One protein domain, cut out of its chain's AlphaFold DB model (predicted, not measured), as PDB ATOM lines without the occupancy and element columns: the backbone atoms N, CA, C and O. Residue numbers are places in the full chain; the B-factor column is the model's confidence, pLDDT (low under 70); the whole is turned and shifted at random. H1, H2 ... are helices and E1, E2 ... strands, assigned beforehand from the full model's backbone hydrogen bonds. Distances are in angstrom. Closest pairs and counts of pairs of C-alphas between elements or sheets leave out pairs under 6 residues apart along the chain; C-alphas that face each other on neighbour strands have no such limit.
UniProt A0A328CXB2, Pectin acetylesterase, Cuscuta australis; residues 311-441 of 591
ATOM      1  N   GLU A 311      15.589  57.346 -21.742       48.12
ATOM      2  CA  GLU A 311      15.188  56.817 -23.044       48.12
ATOM      3  C   GLU A 311      16.158  55.692 -23.449       48.12
ATOM      4  O   GLU A 311      17.375  55.885 -23.470       48.12
ATOM      5  N   ALA A 312      15.609  54.504 -23.711       57.22
ATOM      6  CA  ALA A 312      16.339  53.267 -23.983       57.22
ATOM      7  C   ALA A 312      17.351  53.436 -25.132       57.22
ATOM      8  O   ALA A 312      16.980  53.428 -26.310       57.22
ATOM      9  N   GLN A 313      18.641  53.593 -24.807       74.69
ATOM     10  CA  GLN A 313      19.670  53.879 -25.808       74.69
ATOM     11  C   GLN A 313      20.061  52.610 -26.580       74.69
ATOM     12  O   GLN A 313      21.062  51.953 -26.295       74.69
ATOM     13  N   LEU A 314      19.260  52.289 -27.597       85.50
ATOM     14  CA  LEU A 314      19.538  51.237 -28.569       85.50
ATOM     15  C   LEU A 314      20.819  51.550 -29.354       85.50
ATOM     16  O   LEU A 314      20.912  52.565 -30.046       85.50
ATOM     17  N   ILE A 315      21.791  50.640 -29.291       90.81
ATOM     18  CA  ILE A 315      23.039  50.723 -30.050       90.81
ATOM     19  C   ILE A 315      22.980  49.745 -31.225       90.81
ATOM     20  O   ILE A 315      22.734  48.545 -31.074       90.81
ATOM     21  N   TYR A 316      23.172  50.294 -32.422       93.31
ATOM     22  CA  TYR A 316      23.029  49.594 -33.695       93.31
ATOM     23  C   TYR A 316      24.235  48.698 -34.015       93.31
ATOM     24  O   TYR A 316      25.359  48.934 -33.569       93.31
ATOM     25  N   ASN A 317      23.993  47.668 -34.829       95.12
ATOM     26  CA  ASN A 317      25.020  46.723 -35.262       95.12
ATOM     27  C   ASN A 317      26.033  47.389 -36.210       95.12
ATOM     28  O   ASN A 317      25.662  48.024 -37.195       95.12
ATOM     29  N   THR A 318      27.322  47.182 -35.948       96.88
ATOM     30  CA  THR A 318      28.424  47.492 -36.863       96.88
ATOM     31  C   THR A 318      28.713  46.266 -37.726       96.88
ATOM     32  O   THR A 318      29.132  45.230 -37.212       96.88
ATOM     33  N   ILE A 319      28.479  46.383 -39.035       96.94
ATOM     34  CA  ILE A 319      28.643  45.292 -40.009       96.94
ATOM     35  C   ILE A 319      30.109  45.190 -40.458       96.94
ATOM     36  O   ILE A 319      30.683  46.163 -40.956       96.94
ATOM     37  N   VAL A 320      30.722  44.014 -40.319       95.62
ATOM     38  CA  VAL A 320      32.152  43.783 -40.584       95.62
ATOM     39  C   VAL A 320      32.355  43.256 -42.005       95.62
ATOM     40  O   VAL A 320      32.649  42.085 -42.225       95.62
ATOM     41  N   GLN A 321      32.221  44.147 -42.992       95.00
ATOM     42  CA  GLN A 321      32.355  43.821 -44.423       95.00
ATOM     43  C   GLN A 321      33.681  43.102 -44.763       95.00
ATOM     44  O   GLN A 321      33.684  42.107 -45.483       95.00
ATOM     45  N   SER A 322      34.801  43.517 -44.158       94.38
ATOM     46  CA  SER A 322      36.122  42.876 -44.314       94.38
ATOM     47  C   SER A 322      36.286  41.542 -43.561       94.38
ATOM     48  O   SER A 322      37.388  40.989 -43.487       94.38
ATOM     49  N   GLY A 323      35.200  41.015 -42.985       90.00
ATOM     50  CA  GLY A 323      35.074  39.618 -42.574       90.00
ATOM     51  C   GLY A 323      34.847  38.695 -43.774       90.00
ATOM     52  O   GLY A 323      35.508  37.661 -43.871       90.00
ATOM     53  N   VAL A 324      34.015  39.109 -44.738       91.31
ATOM     54  CA  VAL A 324      33.670  38.307 -45.930       91.31
ATOM     55  C   VAL A 324      34.903  38.060 -46.800       91.31
ATOM     56  O   VAL A 324      35.142  36.942 -47.245       91.31
ATOM     57  N   GLU A 325      35.767  39.072 -46.939       89.38
ATOM     58  CA  GLU A 325      37.080  38.986 -47.607       89.38
ATOM     59  C   GLU A 325      38.023  37.928 -46.992       89.38
ATOM     60  O   GLU A 325      39.021  37.551 -47.604       89.38
ATOM     61  N   LYS A 326      37.720  37.458 -45.776       88.38
ATOM     62  CA  LYS A 326      38.469  36.444 -45.018       88.38
ATOM     63  C   LYS A 326      37.685  35.138 -44.840       88.38
ATOM     64  O   LYS A 326      38.121  34.279 -44.079       88.38
ATOM     65  N   GLY A 327      36.534  34.997 -45.504       87.31
ATOM     66  CA  GLY A 327      35.644  33.840 -45.382       87.31
ATOM     67  C   GLY A 327      34.773  33.819 -44.121       87.31
ATOM     68  O   GLY A 327      34.161  32.796 -43.842       87.31
ATOM     69  N   ALA A 328      34.699  34.909 -43.351       89.44
ATOM     70  CA  ALA A 328      33.798  35.006 -42.202       89.44
ATOM     71  C   ALA A 328      32.445  35.596 -42.633       89.44
ATOM     72  O   ALA A 328      32.381  36.753 -43.056       89.44
ATOM     73  N   VAL A 329      31.381  34.803 -42.498       92.50
ATOM     74  CA  VAL A 329      29.987  35.122 -42.853       92.50
ATOM     75  C   VAL A 329      29.016  34.542 -41.817       92.50
ATOM     76  O   VAL A 329      29.378  33.642 -41.060       92.50
ATOM     77  N   CYS A 330      27.794  35.063 -41.788       93.69
ATOM     78  CA  CYS A 330      26.638  34.456 -41.130       93.69
ATOM     79  C   CYS A 330      26.041  33.306 -41.976       93.69
ATOM     80  O   CYS A 330      26.435  33.121 -43.130       93.69
ATOM     81  N   LEU A 331      25.074  32.555 -41.430       91.44
ATOM     82  CA  LEU A 331      24.389  31.437 -42.111       91.44
ATOM     83  C   LEU A 331      23.777  31.796 -43.482       91.44
ATOM     84  O   LEU A 331      23.742  30.946 -44.366       91.44
ATOM     85  N   ASP A 332      23.312  33.032 -43.680       92.12
ATOM     86  CA  ASP A 332      22.787  33.528 -44.967       92.12
ATOM     87  C   ASP A 332      23.869  34.040 -45.945       92.12
ATOM     88  O   ASP A 332      23.547  34.523 -47.031       92.12
ATOM     89  N   GLY A 333      25.147  33.987 -45.564       91.69
ATOM     90  CA  GLY A 333      26.262  34.570 -46.314       91.69
ATOM     91  C   GLY A 333      26.491  36.071 -46.077       91.69
ATOM     92  O   GLY A 333      27.406  36.641 -46.674       91.69
ATOM     93  N   SER A 334      25.705  36.734 -45.219       94.75
ATOM     94  CA  SER A 334      25.909  38.150 -44.873       94.75
ATOM     95  C   SER A 334      27.145  38.363 -43.975       94.75
ATOM     96  O   SER A 334      27.624  37.419 -43.338       94.75
ATOM     97  N   PRO A 335      27.716  39.583 -43.905       95.94
ATOM     98  CA  PRO A 335      28.903  39.838 -43.091       95.94
ATOM     99  C   PRO A 335      28.600  39.751 -41.585       95.94
ATOM    100  O   PRO A 335      27.584  40.288 -41.142       95.94
ATOM    101  N   PRO A 336      29.502  39.192 -40.759       95.00
ATOM    102  CA  PRO A 336      29.325  39.165 -39.310       95.00
ATOM    103  C   PRO A 336      29.278  40.583 -38.726       95.00
ATOM    104  O   PRO A 336      29.798  41.538 -39.309       95.00
ATOM    105  N   ALA A 337      28.679  40.729 -37.544       96.81
ATOM    106  CA  ALA A 337      28.479  42.029 -36.912       96.81
ATOM    107  C   ALA A 337      28.796  42.030 -35.411       96.81
ATOM    108  O   ALA A 337      28.824  40.993 -34.745       96.81
ATOM    109  N   TYR A 338      29.000  43.227 -34.865       96.31
ATOM    110  CA  TYR A 338      29.090  43.454 -33.425       96.31
ATOM    111  C   TYR A 338      28.362  44.739 -33.022       96.31
ATOM    112  O   TYR A 338      28.202  45.652 -33.828       96.31
ATOM    113  N   VAL A 339      27.960  44.842 -31.759       95.38
ATOM    114  CA  VAL A 339      27.539  46.110 -31.138       95.38
ATOM    115  C   VAL A 339      28.687  46.608 -30.262       95.38
ATOM    116  O   VAL A 339      29.328  45.801 -29.591       95.38
ATOM    117  N   LEU A 340      28.973  47.913 -30.279       95.62
ATOM    118  CA  LEU A 340      30.004  48.549 -29.449       95.62
ATOM    119  C   LEU A 340      29.429  49.781 -28.750       95.62
ATOM    120  O   LEU A 340      29.125  50.776 -29.406       95.62
ATOM    121  N   ASP A 341      29.378  49.728 -27.425       94.94
ATOM    122  CA  ASP A 341      29.279  50.904 -26.565       94.94
ATOM    123  C   ASP A 341      30.684  51.327 -26.120       94.94
ATOM    124  O   ASP A 341      31.524  50.484 -25.781       94.94
ATOM    125  N   ARG A 342      30.977  52.628 -26.144       95.69
ATOM    126  CA  ARG A 342      32.343  53.125 -25.934       95.69
ATOM    127  C   ARG A 342      32.601  53.465 -24.473       95.69
ATOM    128  O   ARG A 342      31.831  54.178 -23.837       95.69
ATOM    129  N   GLY A 343      33.746  53.005 -23.978       95.88
ATOM    130  CA  GLY A 343      34.211  53.334 -22.640       95.88
ATOM    131  C   GLY A 343      34.542  54.821 -22.491       95.88
ATOM    132  O   GLY A 343      34.833  55.522 -23.461       95.88
ATOM    133  N   SER A 344      34.517  55.303 -21.252       96.44
ATOM    134  CA  SER A 344      34.765  56.697 -20.888       96.44
ATOM    135  C   SER A 344      35.546  56.801 -19.574       96.44
ATOM    136  O   SER A 344      35.579  55.867 -18.774       96.44
ATOM    137  N   GLY A 345      36.211  57.937 -19.350       96.62
ATOM    138  CA  GLY A 345      37.037  58.146 -18.156       96.62
ATOM    139  C   GLY A 345      38.189  57.140 -18.047       96.62
ATOM    140  O   GLY A 345      38.874  56.857 -19.028       96.62
ATOM    141  N   ASP A 346      38.391  56.595 -16.850       96.19
ATOM    142  CA  ASP A 346      39.359  55.532 -16.554       96.19
ATOM    143  C   ASP A 346      38.973  54.169 -17.164       96.19
ATOM    144  O   ASP A 346      39.849  53.385 -17.529       96.19
ATOM    145  N   GLY A 347      37.678  53.916 -17.371       96.00
ATOM    146  CA  GLY A 347      37.177  52.735 -18.075       96.00
ATOM    147  C   GLY A 347      37.479  52.705 -19.580       96.00
ATOM    148  O   GLY A 347      37.416  51.638 -20.188       96.00
ATOM    149  N   ALA A 348      37.875  53.828 -20.193       96.81
ATOM    150  CA  ALA A 348      38.031  53.965 -21.647       96.81
ATOM    151  C   ALA A 348      39.058  53.017 -22.304       96.81
ATOM    152  O   ALA A 348      38.965  52.769 -23.507       96.81
ATOM    153  N   ASN A 349      40.008  52.466 -21.541       97.56
ATOM    154  CA  ASN A 349      40.986  51.481 -22.028       97.56
ATOM    155  C   ASN A 349      40.616  50.022 -21.698       97.56
ATOM    156  O   ASN A 349      41.270  49.105 -22.192       97.56
ATOM    157  N   ASN A 350      39.582  49.802 -20.884       97.25
ATOM    158  CA  ASN A 350      39.144  48.480 -20.449       97.25
ATOM    159  C   ASN A 350      38.009  47.966 -21.347       97.25
ATOM    160  O   ASN A 350      37.270  48.753 -21.948       97.25
ATOM    161  N   TRP A 351      37.874  46.643 -21.448       97.00
ATOM    162  CA  TRP A 351      36.985  45.990 -22.411       97.00
ATOM    163  C   TRP A 351      36.211  44.844 -21.766       97.00
ATOM    164  O   TRP A 351      36.782  44.016 -21.061       97.00
ATOM    165  N   LEU A 352      34.916  44.787 -22.061       94.25
ATOM    166  CA  LEU A 352      33.997  43.733 -21.662       94.25
ATOM    167  C   LEU A 352      33.325  43.198 -22.933       94.25
ATOM    168  O   LEU A 352      32.501  43.882 -23.541       94.25
ATOM    169  N   VAL A 353      33.725  42.001 -23.364       94.38
ATOM    170  CA  VAL A 353      33.284  41.391 -24.630       94.38
ATOM    171  C   VAL A 353      32.322  40.244 -24.338       94.38
ATOM    172  O   VAL A 353      32.731  39.193 -23.851       94.38
ATOM    173  N   TYR A 354      31.046  40.443 -24.653       91.44
ATOM    174  CA  TYR A 354      30.029  39.400 -24.641       91.44
ATOM    175  C   TYR A 354      30.055  38.625 -25.961       91.44
ATOM    176  O   TYR A 354      30.020  39.211 -27.046       91.44
ATOM    177  N   VAL A 355      30.079  37.300 -25.860       92.38
ATOM    178  CA  VAL A 355      29.850  36.371 -26.969       92.38
ATOM    179  C   VAL A 355      28.394  35.920 -26.860       92.38
ATOM    180  O   VAL A 355      28.038  35.230 -25.905       92.38
ATOM    181  N   GLN A 356      27.533  36.392 -27.765       91.38
ATOM    182  CA  GLN A 356      26.080  36.225 -27.649       91.38
ATOM    183  C   GLN A 356      25.661  34.746 -27.782       91.38
ATOM    184  O   GLN A 356      26.101  34.064 -28.698       91.38
ATOM    185  N   GLY A 357      24.769  34.254 -26.916       88.81
ATOM    186  CA  GLY A 357      24.116  32.945 -27.091       88.81
ATOM    187  C   GLY A 357      22.860  32.992 -27.982       88.81
ATOM    188  O   GLY A 357      22.291  34.063 -28.211       88.81
ATOM    189  N   GLY A 358      22.395  31.827 -28.452       86.88
ATOM    190  CA  GLY A 358      21.150  31.729 -29.234       86.88
ATOM    191  C   GLY A 358      20.766  30.334 -29.749       86.88
ATOM    192  O   GLY A 358      20.226  30.231 -30.847       86.88
ATOM    193  N   GLY A 359      21.066  29.265 -29.004       87.00
ATOM    194  CA  GLY A 359      20.782  27.890 -29.441       87.00
ATOM    195  C   GLY A 359      21.673  27.412 -30.595       87.00
ATOM    196  O   GLY A 359      22.745  27.970 -30.824       87.00
ATOM    197  N   TRP A 360      21.241  26.384 -31.325       87.06
ATOM    198  CA  TRP A 360      21.990  25.748 -32.419       87.06
ATOM    199  C   TRP A 360      21.139  25.525 -33.666       87.06
ATOM    200  O   TRP A 360      19.911  25.433 -33.582       87.06
ATOM    201  N   CYS A 361      21.780  25.392 -34.826       82.62
ATOM    202  CA  CYS A 361      21.157  24.880 -36.041       82.62
ATOM    203  C   CYS A 361      21.722  23.515 -36.448       82.62
ATOM    204  O   CYS A 361      22.852  23.173 -36.101       82.62
ATOM    205  N   ILE A 362      20.916  22.743 -37.176       75.69
ATOM    206  CA  ILE A 362      21.360  21.559 -37.921       75.69
ATOM    207  C   ILE A 362      20.812  21.603 -39.346       75.69
ATOM    208  O   ILE A 362      19.755  22.189 -39.605       75.69
ATOM    209  N   ASN A 363      21.521  20.971 -40.279       70.69
ATOM    210  CA  ASN A 363      21.131  20.901 -41.685       70.69
ATOM    211  C   ASN A 363      19.997  19.877 -41.936       70.69
ATOM    212  O   ASN A 363      20.171  18.874 -42.629       70.69
ATOM    213  N   ASN A 364      18.840  20.091 -41.299       64.12
ATOM    214  CA  ASN A 364      17.657  19.234 -41.370       64.12
ATOM    215  C   ASN A 364      16.381  20.060 -41.124       64.12
ATOM    216  O   ASN A 364      16.266  20.731 -40.102       64.12
ATOM    217  N   THR A 365      15.404  19.973 -42.027       54.69
ATOM    218  CA  THR A 365      14.114  20.681 -41.936       54.69
ATOM    219  C   THR A 365      13.107  20.024 -40.987       54.69
ATOM    220  O   THR A 365      12.118  20.650 -40.620       54.69
ATOM    221  N   ASN A 366      13.356  18.786 -40.545       54.25
ATOM    222  CA  ASN A 366      12.431  18.015 -39.709       54.25
ATOM    223  C   ASN A 366      12.551  18.300 -38.194       54.25
ATOM    224  O   ASN A 366      11.984  17.544 -37.405       54.25
ATOM    225  N   TYR A 367      13.322  19.309 -37.760       53.84
ATOM    226  CA  TYR A 367      13.596  19.532 -36.333       53.84
ATOM    227  C   TYR A 367      13.733  21.016 -35.942       53.84
ATOM    228  O   TYR A 367      14.828  21.578 -35.939       53.84
ATOM    229  N   ASP A 368      12.609  21.614 -35.540       67.00
ATOM    230  CA  ASP A 368      12.543  22.887 -34.812       67.00
ATOM    231  C   ASP A 368      11.981  22.622 -33.402       67.00
ATOM    232  O   ASP A 368      10.894  22.057 -33.264       67.00
ATOM    233  N   THR A 369      12.687  23.028 -32.340       72.88
ATOM    234  CA  THR A 369      12.161  22.930 -30.968       72.88
ATOM    235  C   THR A 369      11.128  24.033 -30.702       72.88
ATOM    236  O   THR A 369      11.269  25.142 -31.229       72.88
ATOM    237  N   PRO A 370      10.127  23.811 -29.822       71.56
ATOM    238  CA  PRO A 370       9.092  24.810 -29.509       71.56
ATOM    239  C   PRO A 370       9.597  26.134 -28.909       71.56
ATOM    240  O   PRO A 370       8.813  27.061 -28.714       71.56
ATOM    241  N   ASP A 371      10.882  26.215 -28.565       74.62
ATOM    242  CA  ASP A 371      11.546  27.383 -27.989       74.62
ATOM    243  C   ASP A 371      12.711  27.925 -28.831       74.62
ATOM    244  O   ASP A 371      13.432  28.811 -28.372       74.62
ATOM    245  N   PHE A 372      12.891  27.404 -30.049       79.50
ATOM    246  CA  PHE A 372      13.923  27.813 -31.007       79.50
ATOM    247  C   PHE A 372      15.379  27.572 -30.548       79.50
ATOM    248  O   PHE A 372      16.323  28.067 -31.173       79.50
ATOM    249  N   SER A 373      15.584  26.782 -29.486       79.44
ATOM    250  CA  SER A 373      16.909  26.370 -29.000       79.44
ATOM    251  C   SER A 373      17.646  25.435 -29.965       79.44
ATOM    252  O   SER A 373      18.872  25.510 -30.060       79.44
ATOM    253  N   LEU A 374      16.924  24.626 -30.747       82.06
ATOM    254  CA  LEU A 374      17.436  23.937 -31.932       82.06
ATOM    255  C   LEU A 374      16.459  24.154 -33.096       82.06
ATOM    256  O   LEU A 374      15.249  24.102 -32.904       82.06
ATOM    257  N   GLN A 375      16.977  24.468 -34.286       80.31
ATOM    258  CA  GLN A 375      16.174  24.709 -35.494       80.31
ATOM    259  C   GLN A 375      16.894  24.239 -36.761       80.31
ATOM    260  O   GLN A 375      18.122  24.117 -36.769       80.31
ATOM    261  N   SER A 376      16.154  24.118 -37.860       83.75
ATOM    262  CA  SER A 376      16.707  24.089 -39.215       83.75
ATOM    263  C   SER A 376      17.644  25.282 -39.464       83.75
ATOM    264  O   SER A 376      17.302  26.437 -39.182       83.75
ATOM    265  N   CYS A 377      18.830  25.026 -40.030       85.44
ATOM    266  CA  CYS A 377      19.738  26.094 -40.469       85.44
ATOM    267  C   CYS A 377      19.112  26.991 -41.549       85.44
ATOM    268  O   CYS A 377      19.355  28.194 -41.538       85.44
ATOM    269  N   GLU A 378      18.263  26.442 -42.426       84.56
ATOM    270  CA  GLU A 378      17.539  27.205 -43.453       84.56
ATOM    271  C   GLU A 378      16.554  28.200 -42.817       84.56
ATOM    272  O   GLU A 378      16.555  29.383 -43.156       84.56
ATOM    273  N   HIS A 379      15.776  27.754 -41.822       85.69
ATOM    274  CA  HIS A 379      14.861  28.631 -41.085       85.69
ATOM    275  C   HIS A 379      15.618  29.701 -40.283       85.69
ATOM    276  O   HIS A 379      15.218  30.867 -40.285       85.69
ATOM    277  N   ARG A 380      16.728  29.341 -39.616       89.69
ATOM    278  CA  ARG A 380      17.503  30.313 -38.826       89.69
ATOM    279  C   ARG A 380      18.267  31.318 -39.692       89.69
ATOM    280  O   ARG A 380      18.402  32.458 -39.256       89.69
ATOM    281  N   ALA A 381      18.709  30.956 -40.900       91.31
ATOM    282  CA  ALA A 381      19.401  31.874 -41.812       91.31
ATOM    283  C   ALA A 381      18.584  33.151 -42.093       91.31
ATOM    284  O   ALA A 381      19.146  34.239 -42.128       91.31
ATOM    285  N   ALA A 382      17.254  33.055 -42.192       90.06
ATOM    286  CA  ALA A 382      16.373  34.216 -42.369       90.06
ATOM    287  C   ALA A 382      16.150  35.065 -41.090       90.06
ATOM    288  O   ALA A 382      15.510  36.117 -41.153       90.06
ATOM    289  N   GLY A 383      16.630  34.612 -39.927       91.81
ATOM    290  CA  GLY A 383      16.384  35.214 -38.614       91.81
ATOM    291  C   GLY A 383      17.533  36.068 -38.071       91.81
ATOM    292  O   GLY A 383      18.646  36.095 -38.595       91.81
ATOM    293  N   ASP A 384      17.296  36.741 -36.942       93.06
ATOM    294  CA  ASP A 384      18.268  37.625 -36.278       93.06
ATOM    295  C   ASP A 384      19.423  36.894 -35.566       93.06
ATOM    296  O   ASP A 384      20.294  37.541 -34.981       93.06
ATOM    297  N   LEU A 385      19.435  35.559 -35.667       93.25
ATOM    298  CA  LEU A 385      20.492  34.632 -35.249       93.25
ATOM    299  C   LEU A 385      21.103  33.858 -36.439       93.25
ATOM    300  O   LEU A 385      21.734  32.822 -36.241       93.25
ATOM    301  N   GLY A 386      20.895  34.330 -37.674       93.00
ATOM    302  CA  GLY A 386      21.459  33.735 -38.895       93.00
ATOM    303  C   GLY A 386      21.718  34.716 -40.046       93.00
ATOM    304  O   GLY A 386      22.496  34.383 -40.933       93.00
ATOM    305  N   SER A 387      21.166  35.935 -39.995       94.81
ATOM    306  CA  SER A 387      21.453  37.028 -40.934       94.81
ATOM    307  C   SER A 387      21.773  38.339 -40.222       94.81
ATOM    308  O   SER A 387      21.010  38.806 -39.370       94.81
ATOM    309  N   SER A 388      22.845  39.015 -40.648       95.44
ATOM    310  CA  SER A 388      23.185  40.373 -40.208       95.44
ATOM    311  C   SER A 388      22.158  41.425 -40.644       95.44
ATOM    312  O   SER A 388      22.162  42.536 -40.115       95.44
ATOM    313  N   ILE A 389      21.303  41.098 -41.621       92.25
ATOM    314  CA  ILE A 389      20.237  41.964 -42.144       92.25
ATOM    315  C   ILE A 389      19.036  41.951 -41.186       92.25
ATOM    316  O   ILE A 389      18.396  42.981 -40.981       92.25
ATOM    317  N   ALA A 390      18.760  40.802 -40.561       94.12
ATOM    318  CA  ALA A 390      17.693  40.634 -39.577       94.12
ATOM    319  C   ALA A 390      18.113  41.013 -38.141       94.12
ATOM    320  O   ALA A 390      17.250  41.258 -37.295       94.12
ATOM    321  N   MET A 391      19.420  41.072 -37.847       94.44
ATOM    322  CA  MET A 391      19.952  41.370 -36.510       94.44
ATOM    323  C   MET A 391      19.356  42.634 -35.876       94.44
ATOM    324  O   MET A 391      19.588  43.760 -36.319       94.44
ATOM    325  N   LYS A 392      18.696  42.456 -34.730       91.62
ATOM    326  CA  LYS A 392      18.202  43.562 -33.898       91.62
ATOM    327  C   LYS A 392      19.369  44.323 -33.223       91.62
ATOM    328  O   LYS A 392      20.380  43.685 -32.890       91.62
ATOM    329  N   PRO A 393      19.258  45.654 -33.018       89.50
ATOM    330  CA  PRO A 393      20.120  46.425 -32.108       89.50
ATOM    331  C   PRO A 393      20.110  45.863 -30.675       89.50
ATOM    332  O   PRO A 393      19.275  45.019 -30.350       89.50
ATOM    333  N   PHE A 394      21.010  46.337 -29.812       87.88
ATOM    334  CA  PHE A 394      21.060  45.930 -28.399       87.88
ATOM    335  C   PHE A 394      21.011  47.134 -27.451       87.88
ATOM    336  O   PHE A 394      21.426  48.232 -27.817       87.88
ATOM    337  N   GLU A 395      20.528  46.922 -26.227       87.31
ATOM    338  CA  GLU A 395      20.443  47.935 -25.173       87.31
ATOM    339  C   GLU A 395      21.228  47.491 -23.930       87.31
ATOM    340  O   GLU A 395      20.968  46.438 -23.347       87.31
ATOM    341  N   PHE A 396      22.196  48.300 -23.503       85.19
ATOM    342  CA  PHE A 396      23.093  47.989 -22.386       85.19
ATOM    343  C   PHE A 396      22.503  48.396 -21.023       85.19
ATOM    344  O   PHE A 396      23.141  49.100 -20.252       85.19
ATOM    345  N   ASN A 397      21.274  47.972 -20.715       83.81
ATOM    346  CA  ASN A 397      20.519  48.419 -19.531       83.81
ATOM    347  C   ASN A 397      20.487  47.418 -18.351       83.81
ATOM    348  O   ASN A 397      19.708  47.591 -17.413       83.81
ATOM    349  N   HIS A 398      21.289  46.344 -18.380       83.00
ATOM    350  CA  HIS A 398      21.209  45.271 -17.382       83.00
ATOM    351  C   HIS A 398      22.525  44.509 -17.146       83.00
ATOM    352  O   HIS A 398      23.407  44.424 -18.001       83.00
ATOM    353  N   SER A 399      22.596  43.868 -15.974       86.00
ATOM    354  CA  SER A 399      23.687  42.984 -15.535       86.00
ATOM    355  C   SER A 399      25.085  43.632 -15.586       86.00
ATOM    356  O   SER A 399      25.223  44.852 -15.555       86.00
ATOM    357  N   VAL A 400      26.135  42.809 -15.664       89.88
ATOM    358  CA  VAL A 400      27.547  43.193 -15.823       89.88
ATOM    359  C   VAL A 400      27.774  44.179 -16.981       89.88
ATOM    360  O   VAL A 400      28.680  45.008 -16.907       89.88
ATOM    361  N   TYR A 401      26.914  44.148 -18.003       89.94
ATOM    362  CA  TYR A 401      26.962  45.013 -19.182       89.94
ATOM    363  C   TYR A 401      26.172  46.328 -19.041       89.94
ATOM    364  O   TYR A 401      26.078  47.061 -20.018       89.94
ATOM    365  N   GLY A 402      25.603  46.640 -17.871       90.06
ATOM    366  CA  GLY A 402      24.839  47.872 -17.646       90.06
ATOM    367  C   GLY A 402      25.663  49.147 -17.877       90.06
ATOM    368  O   GLY A 402      26.804  49.233 -17.429       90.06
ATOM    369  N   ASN A 403      25.083  50.139 -18.556       90.69
ATOM    370  CA  ASN A 403      25.710  51.417 -18.916       90.69
ATOM    371  C   ASN A 403      25.648  52.489 -17.809       90.69
ATOM    372  O   ASN A 403      26.364  53.488 -17.889       90.69
ATOM    373  N   GLU A 404      24.867  52.270 -16.747       90.75
ATOM    374  CA  GLU A 404      24.873  53.088 -15.530       90.75
ATOM    375  C   GLU A 404      25.673  52.450 -14.381       90.75
ATOM    376  O   GLU A 404      25.650  51.235 -14.174       90.75
ATOM    377  N   SER A 405      26.295  53.281 -13.537       91.00
ATOM    378  CA  SER A 405      26.994  52.842 -12.314       91.00
ATOM    379  C   SER A 405      26.063  52.222 -11.260       91.00
ATOM    380  O   SER A 405      26.489  51.414 -10.430       91.00
ATOM    381  N   SER A 406      24.773  52.562 -11.325       89.44
ATOM    382  CA  SER A 406      23.680  51.915 -10.595       89.44
ATOM    383  C   SER A 406      23.563  50.423 -10.958       89.44
ATOM    384  O   SER A 406      23.364  49.584 -10.076       89.44
ATOM    385  N   MET A 407      23.760  50.085 -12.239       88.06
ATOM    386  CA  MET A 407      23.561  48.763 -12.840       88.06
ATOM    387  C   MET A 407      24.832  47.910 -12.843       88.06
ATOM    388  O   MET A 407      24.745  46.714 -12.572       88.06
ATOM    389  N   SER A 408      26.006  48.505 -13.088       92.00
ATOM    390  CA  SER A 408      27.280  47.778 -13.160       92.00
ATOM    391  C   SER A 408      28.478  48.591 -12.675       92.00
ATOM    392  O   SER A 408      28.596  49.780 -12.944       92.00
ATOM    393  N   TYR A 409      29.436  47.936 -12.018       93.81
ATOM    394  CA  TYR A 409      30.782  48.485 -11.830       93.81
ATOM    395  C   TYR A 409      31.495  48.795 -13.164       93.81
ATOM    396  O   TYR A 409      32.265  49.746 -13.245       93.81
ATOM    397  N   PHE A 410      31.212  48.039 -14.230       94.31
ATOM    398  CA  PHE A 410      31.872  48.151 -15.541       94.31
ATOM    399  C   PHE A 410      31.197  49.170 -16.489       94.31
ATOM    400  O   PHE A 410      31.447  49.186 -17.697       94.31
ATOM    401  N   TYR A 411      30.341  50.043 -15.952       93.94
ATOM    402  CA  TYR A 411      29.493  50.976 -16.704       93.94
ATOM    403  C   TYR A 411      30.231  52.014 -17.563       93.94
ATOM    404  O   TYR A 411      29.648  52.588 -18.482       93.94
ATOM    405  N   ASN A 412      31.523  52.241 -17.330       96.00
ATOM    406  CA  ASN A 412      32.349  53.128 -18.148       96.00
ATOM    407  C   ASN A 412      33.408  52.389 -18.987       96.00
ATOM    408  O   ASN A 412      34.261  53.033 -19.592       96.00
ATOM    409  N   TRP A 413      33.359  51.055 -19.060       97.38
ATOM    410  CA  TRP A 413      34.236  50.251 -19.922       97.38
ATOM    411  C   TRP A 413      33.690  50.170 -21.352       97.38
ATOM    412  O   TRP A 413      32.503  50.396 -21.581       97.38
ATOM    413  N   ASN A 414      34.533  49.812 -22.326       97.25
ATOM    414  CA  ASN A 414      34.046  49.476 -23.666       97.25
ATOM    415  C   ASN A 414      33.244  48.170 -23.589       97.25
ATOM    416  O   ASN A 414      33.804  47.133 -23.228       97.25
ATOM    417  N   ARG A 415      31.956  48.207 -23.938       94.62
ATOM    418  CA  ARG A 415      31.093  47.018 -23.980       94.62
ATOM    419  C   ARG A 415      30.932  46.587 -25.426       94.62
ATOM    420  O   ARG A 415      30.458  47.359 -26.256       94.62
ATOM    421  N   VAL A 416      31.314  45.355 -25.727       95.50
ATOM    422  CA  VAL A 416      31.172  44.765 -27.061       95.50
ATOM    423  C   VAL A 416      30.246  43.568 -26.972       95.50
ATOM    424  O   VAL A 416      30.381  42.759 -26.061       95.50
ATOM    425  N   ILE A 417      29.347  43.423 -27.941       93.69
ATOM    426  CA  ILE A 417      28.598  42.185 -28.161       93.69
ATOM    427  C   ILE A 417      28.967  41.670 -29.539       93.69
ATOM    428  O   ILE A 417      28.608  42.287 -30.542       93.69
ATOM    429  N   LEU A 418      29.673  40.544 -29.585       94.81
ATOM    430  CA  LEU A 418      29.833  39.768 -30.806       94.81
ATOM    431  C   LEU A 418      28.491  39.090 -31.098       94.81
ATOM    432  O   LEU A 418      28.019  38.281 -30.294       94.81
ATOM    433  N   LYS A 419      27.849  39.465 -32.208       94.62
ATOM    434  CA  LYS A 419      26.519  38.963 -32.563       94.62
ATOM    435  C   LYS A 419      26.620  37.514 -33.034       94.62
ATOM    436  O   LYS A 419      27.513  37.169 -33.803       94.62
ATOM    437  N   TYR A 420      25.684  36.685 -32.588       94.25
ATOM    438  CA  TYR A 420      25.607  35.278 -32.973       94.25
ATOM    439  C   TYR A 420      24.892  35.124 -34.316       94.25
ATOM    440  O   TYR A 420      23.790  35.650 -34.474       94.25
ATOM    441  N   CYS A 421      25.513  34.436 -35.278       93.56
ATOM    442  CA  CYS A 421      24.883  34.145 -36.572       93.56
ATOM    443  C   CYS A 421      25.434  32.933 -37.340       93.56
ATOM    444  O   CYS A 421      25.045  32.729 -38.486       93.56
ATOM    445  N   ASP A 422      26.323  32.136 -36.742       90.06
ATOM    446  CA  ASP A 422      26.840  30.887 -37.320       90.06
ATOM    447  C   ASP A 422      25.970  29.666 -36.978       90.06
ATOM    448  O   ASP A 422      26.105  28.624 -37.606       90.06
ATOM    449  N   GLY A 423      25.090  29.766 -35.973       88.19
ATOM    450  CA  GLY A 423      24.235  28.658 -35.525       88.19
ATOM    451  C   GLY A 423      24.980  27.486 -34.868       88.19
ATOM    452  O   GLY A 423      24.347  26.498 -34.504       88.19
ATOM    453  N   ALA A 424      26.294  27.589 -34.675       85.69
ATOM    454  CA  ALA A 424      27.169  26.504 -34.253       85.69
ATOM    455  C   ALA A 424      28.041  26.887 -33.038       85.69
ATOM    456  O   ALA A 424      29.138  26.363 -32.862       85.69
ATOM    457  N   SER A 425      27.560  27.784 -32.168       87.25
ATOM    458  CA  SER A 425      28.262  28.283 -30.968       87.25
ATOM    459  C   SER A 425      29.692  28.781 -31.229       87.25
ATOM    460  O   SER A 425      30.601  28.521 -30.441       87.25
ATOM    461  N   PHE A 426      29.894  29.502 -32.334       87.75
ATOM    462  CA  PHE A 426      31.190  30.007 -32.799       87.75
ATOM    463  C   PHE A 426      32.223  28.905 -33.106       87.75
ATOM    464  O   PHE A 426      33.423  29.183 -33.170       87.75
ATOM    465  N   VAL A 427      31.771  27.663 -33.343       83.62
ATOM    466  CA  VAL A 427      32.589  26.565 -33.898       83.62
ATOM    467  C   VAL A 427      32.103  26.085 -35.275       83.62
ATOM    468  O   VAL A 427      32.493  25.012 -35.735       83.62
ATOM    469  N   GLY A 428      31.254  26.875 -35.941       75.06
ATOM    470  CA  GLY A 428      30.883  26.689 -37.347       75.06
ATOM    471  C   GLY A 428      32.020  27.003 -38.329       75.06
ATOM    472  O   GLY A 428      33.086  27.496 -37.955       75.06
ATOM    473  N   ASP A 429      31.783  26.715 -39.606       73.44
ATOM    474  CA  ASP A 429      32.753  26.852 -40.695       73.44
ATOM    475  C   ASP A 429      32.014  27.277 -41.970       73.44
ATOM    476  O   ASP A 429      30.955  26.733 -42.263       73.44
ATOM    477  N   ALA A 430      32.550  28.210 -42.759       67.56
ATOM    478  CA  ALA A 430      31.808  28.759 -43.906       67.56
ATOM    479  C   ALA A 430      31.473  27.715 -44.994       67.56
ATOM    480  O   ALA A 430      30.544  27.911 -45.772       67.56
ATOM    481  N   ASP A 431      32.202  26.593 -45.029       68.75
ATOM    482  CA  ASP A 431      31.975  25.497 -45.976       68.75
ATOM    483  C   ASP A 431      30.696  24.681 -45.685       68.75
ATOM    484  O   ASP A 431      30.127  24.104 -46.612       68.75
ATOM    485  N   GLN A 432      30.275  24.542 -44.415       63.38
ATOM    486  CA  GLN A 432      29.094  23.752 -44.006       63.38
ATOM    487  C   GLN A 432      28.535  24.254 -42.659       63.38
ATOM    488  O   GLN A 432      29.324  24.447 -41.737       63.38
ATOM    489  N   PRO A 433      27.201  24.372 -42.496       58.25
ATOM    490  CA  PRO A 433      26.592  25.001 -41.319       58.25
ATOM    491  C   PRO A 433      26.607  24.129 -40.050       58.25
ATOM    492  O   PRO A 433      26.392  24.644 -38.956       58.25
ATOM    493  N   ASP A 434      26.852  22.821 -40.169       59.50
ATOM    494  CA  ASP A 434      26.938  21.927 -39.011       59.50
ATOM    495  C   ASP A 434      28.242  22.186 -38.208       59.50
ATOM    496  O   ASP A 434      29.297  22.407 -38.815       59.50
ATOM    497  N   PRO A 435      28.226  22.138 -36.857       62.03
ATOM    498  CA  PRO A 435      29.388  22.474 -36.023       62.03
ATOM    499  C   PRO A 435      30.658  21.654 -36.322       62.03
ATOM    500  O   PRO A 435      30.622  20.423 -36.329       62.03
ATOM    501  N   LYS A 436      31.812  22.329 -36.465       69.00
ATOM    502  CA  LYS A 436      33.145  21.732 -36.704       69.00
ATOM    503  C   LYS A 436      34.154  22.098 -35.602       69.00
ATOM    504  O   LYS A 436      35.109  22.854 -35.835       69.00
ATOM    505  N   PRO A 437      33.974  21.564 -34.376       69.25
ATOM    506  CA  PRO A 437      34.809  21.883 -33.215       69.25
ATOM    507  C   PRO A 437      36.313  21.592 -33.395       69.25
ATOM    508  O   PRO A 437      37.127  22.123 -32.638       69.25
ATOM    509  N   GLU A 438      36.717  20.806 -34.395       75.31
ATOM    510  CA  GLU A 438      38.112  20.466 -34.706       75.31
ATOM    511  C   GLU A 438      39.005  21.690 -34.956       75.31
ATOM    512  O   GLU A 438      40.188  21.654 -34.613       75.31
ATOM    513  N   LYS A 439      38.464  22.759 -35.561       76.62
ATOM    514  CA  LYS A 439      39.216  23.997 -35.848       76.62
ATOM    515  C   LYS A 439      39.275  24.951 -34.647       76.62
ATOM    516  O   LYS A 439      40.205  25.750 -34.562       76.62
ATOM    517  N   ALA A 440      38.288  24.889 -33.752       81.44
ATOM    518  CA  ALA A 440      38.080  25.877 -32.691       81.44
ATOM    519  C   ALA A 440      38.609  25.442 -31.311       81.44
ATOM    520  O   ALA A 440      38.940  26.288 -30.480       81.44
ATOM    521  N   LEU A 441      38.693  24.133 -31.045       88.12
ATOM    522  CA  LEU A 441      39.085  23.602 -29.737       88.12
ATOM    523  C   LEU A 441      40.598  23.314 -29.623       88.12
ATOM    524  O   LEU A 441      41.282  23.110 -30.627       88.12
TER     525      LEU A 441
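What this domain is: This is residues 311 to 441 of the 591 residues of the protein "Pectin acetylesterase" of Cuscuta australis (UniProt A0A328CXB2). What shape is this? Little regular structure: a small sheet, E1-E5-E2, mixed, with H2 at one end, parallel pair E3 and E4 beyond the other, and a long loop, residues 382 to 413, running back past it. What builds it? The 131 printed residues, 39 in named elements, run H1 E1 H2 E2 E3 E4 H3 E5 H4, class mixed; they are compact, radius of gyration of the C-alphas 16.1 A, spans 49 by 35 by 28 A.

Where its parts are: Where is the sheet? E1, residues 337 to 341, spans 13.7 A from C-alpha 337 at (28.479, 42.029, -36.912); E5, 414 to 418, and E2, 351 to 355, span 12.8 A each. And the rest? E3 is 360 to 362, E4 374 to 376, H1 321 to 324, H2 345 to 349, H3 377 to 381, and H4 437 to 440, ending at (38.080, 25.877, -32.691).

How they stand to each other: How do strands pair? E5 is antiparallel to E1, N 339 to O 417 2.9 A, and parallel to E2, N 352 to O 414 2.8 A; E3 and E4 are parallel, N 362 to O 375 3.1 A. And the helices? H1, H2, H3 and H4 are not on the larger sheet. H3's O i to N i+4 pair is within hydrogen-bond range; H2 has 0 of 1, and 1 of 2 O i to N i+3.

The domain as a whole: How large? The farthest C-alphas, Gly 345 and Asn 366, are 51.8 A apart; the printed part has no cut. Where are long links and low confidence? Links H1 to E1, E3 to E4, H3 to E5 and E5 to H4 are long; residues 311 to 312, 364 to 368 and 430 to 437 have pLDDT under 70.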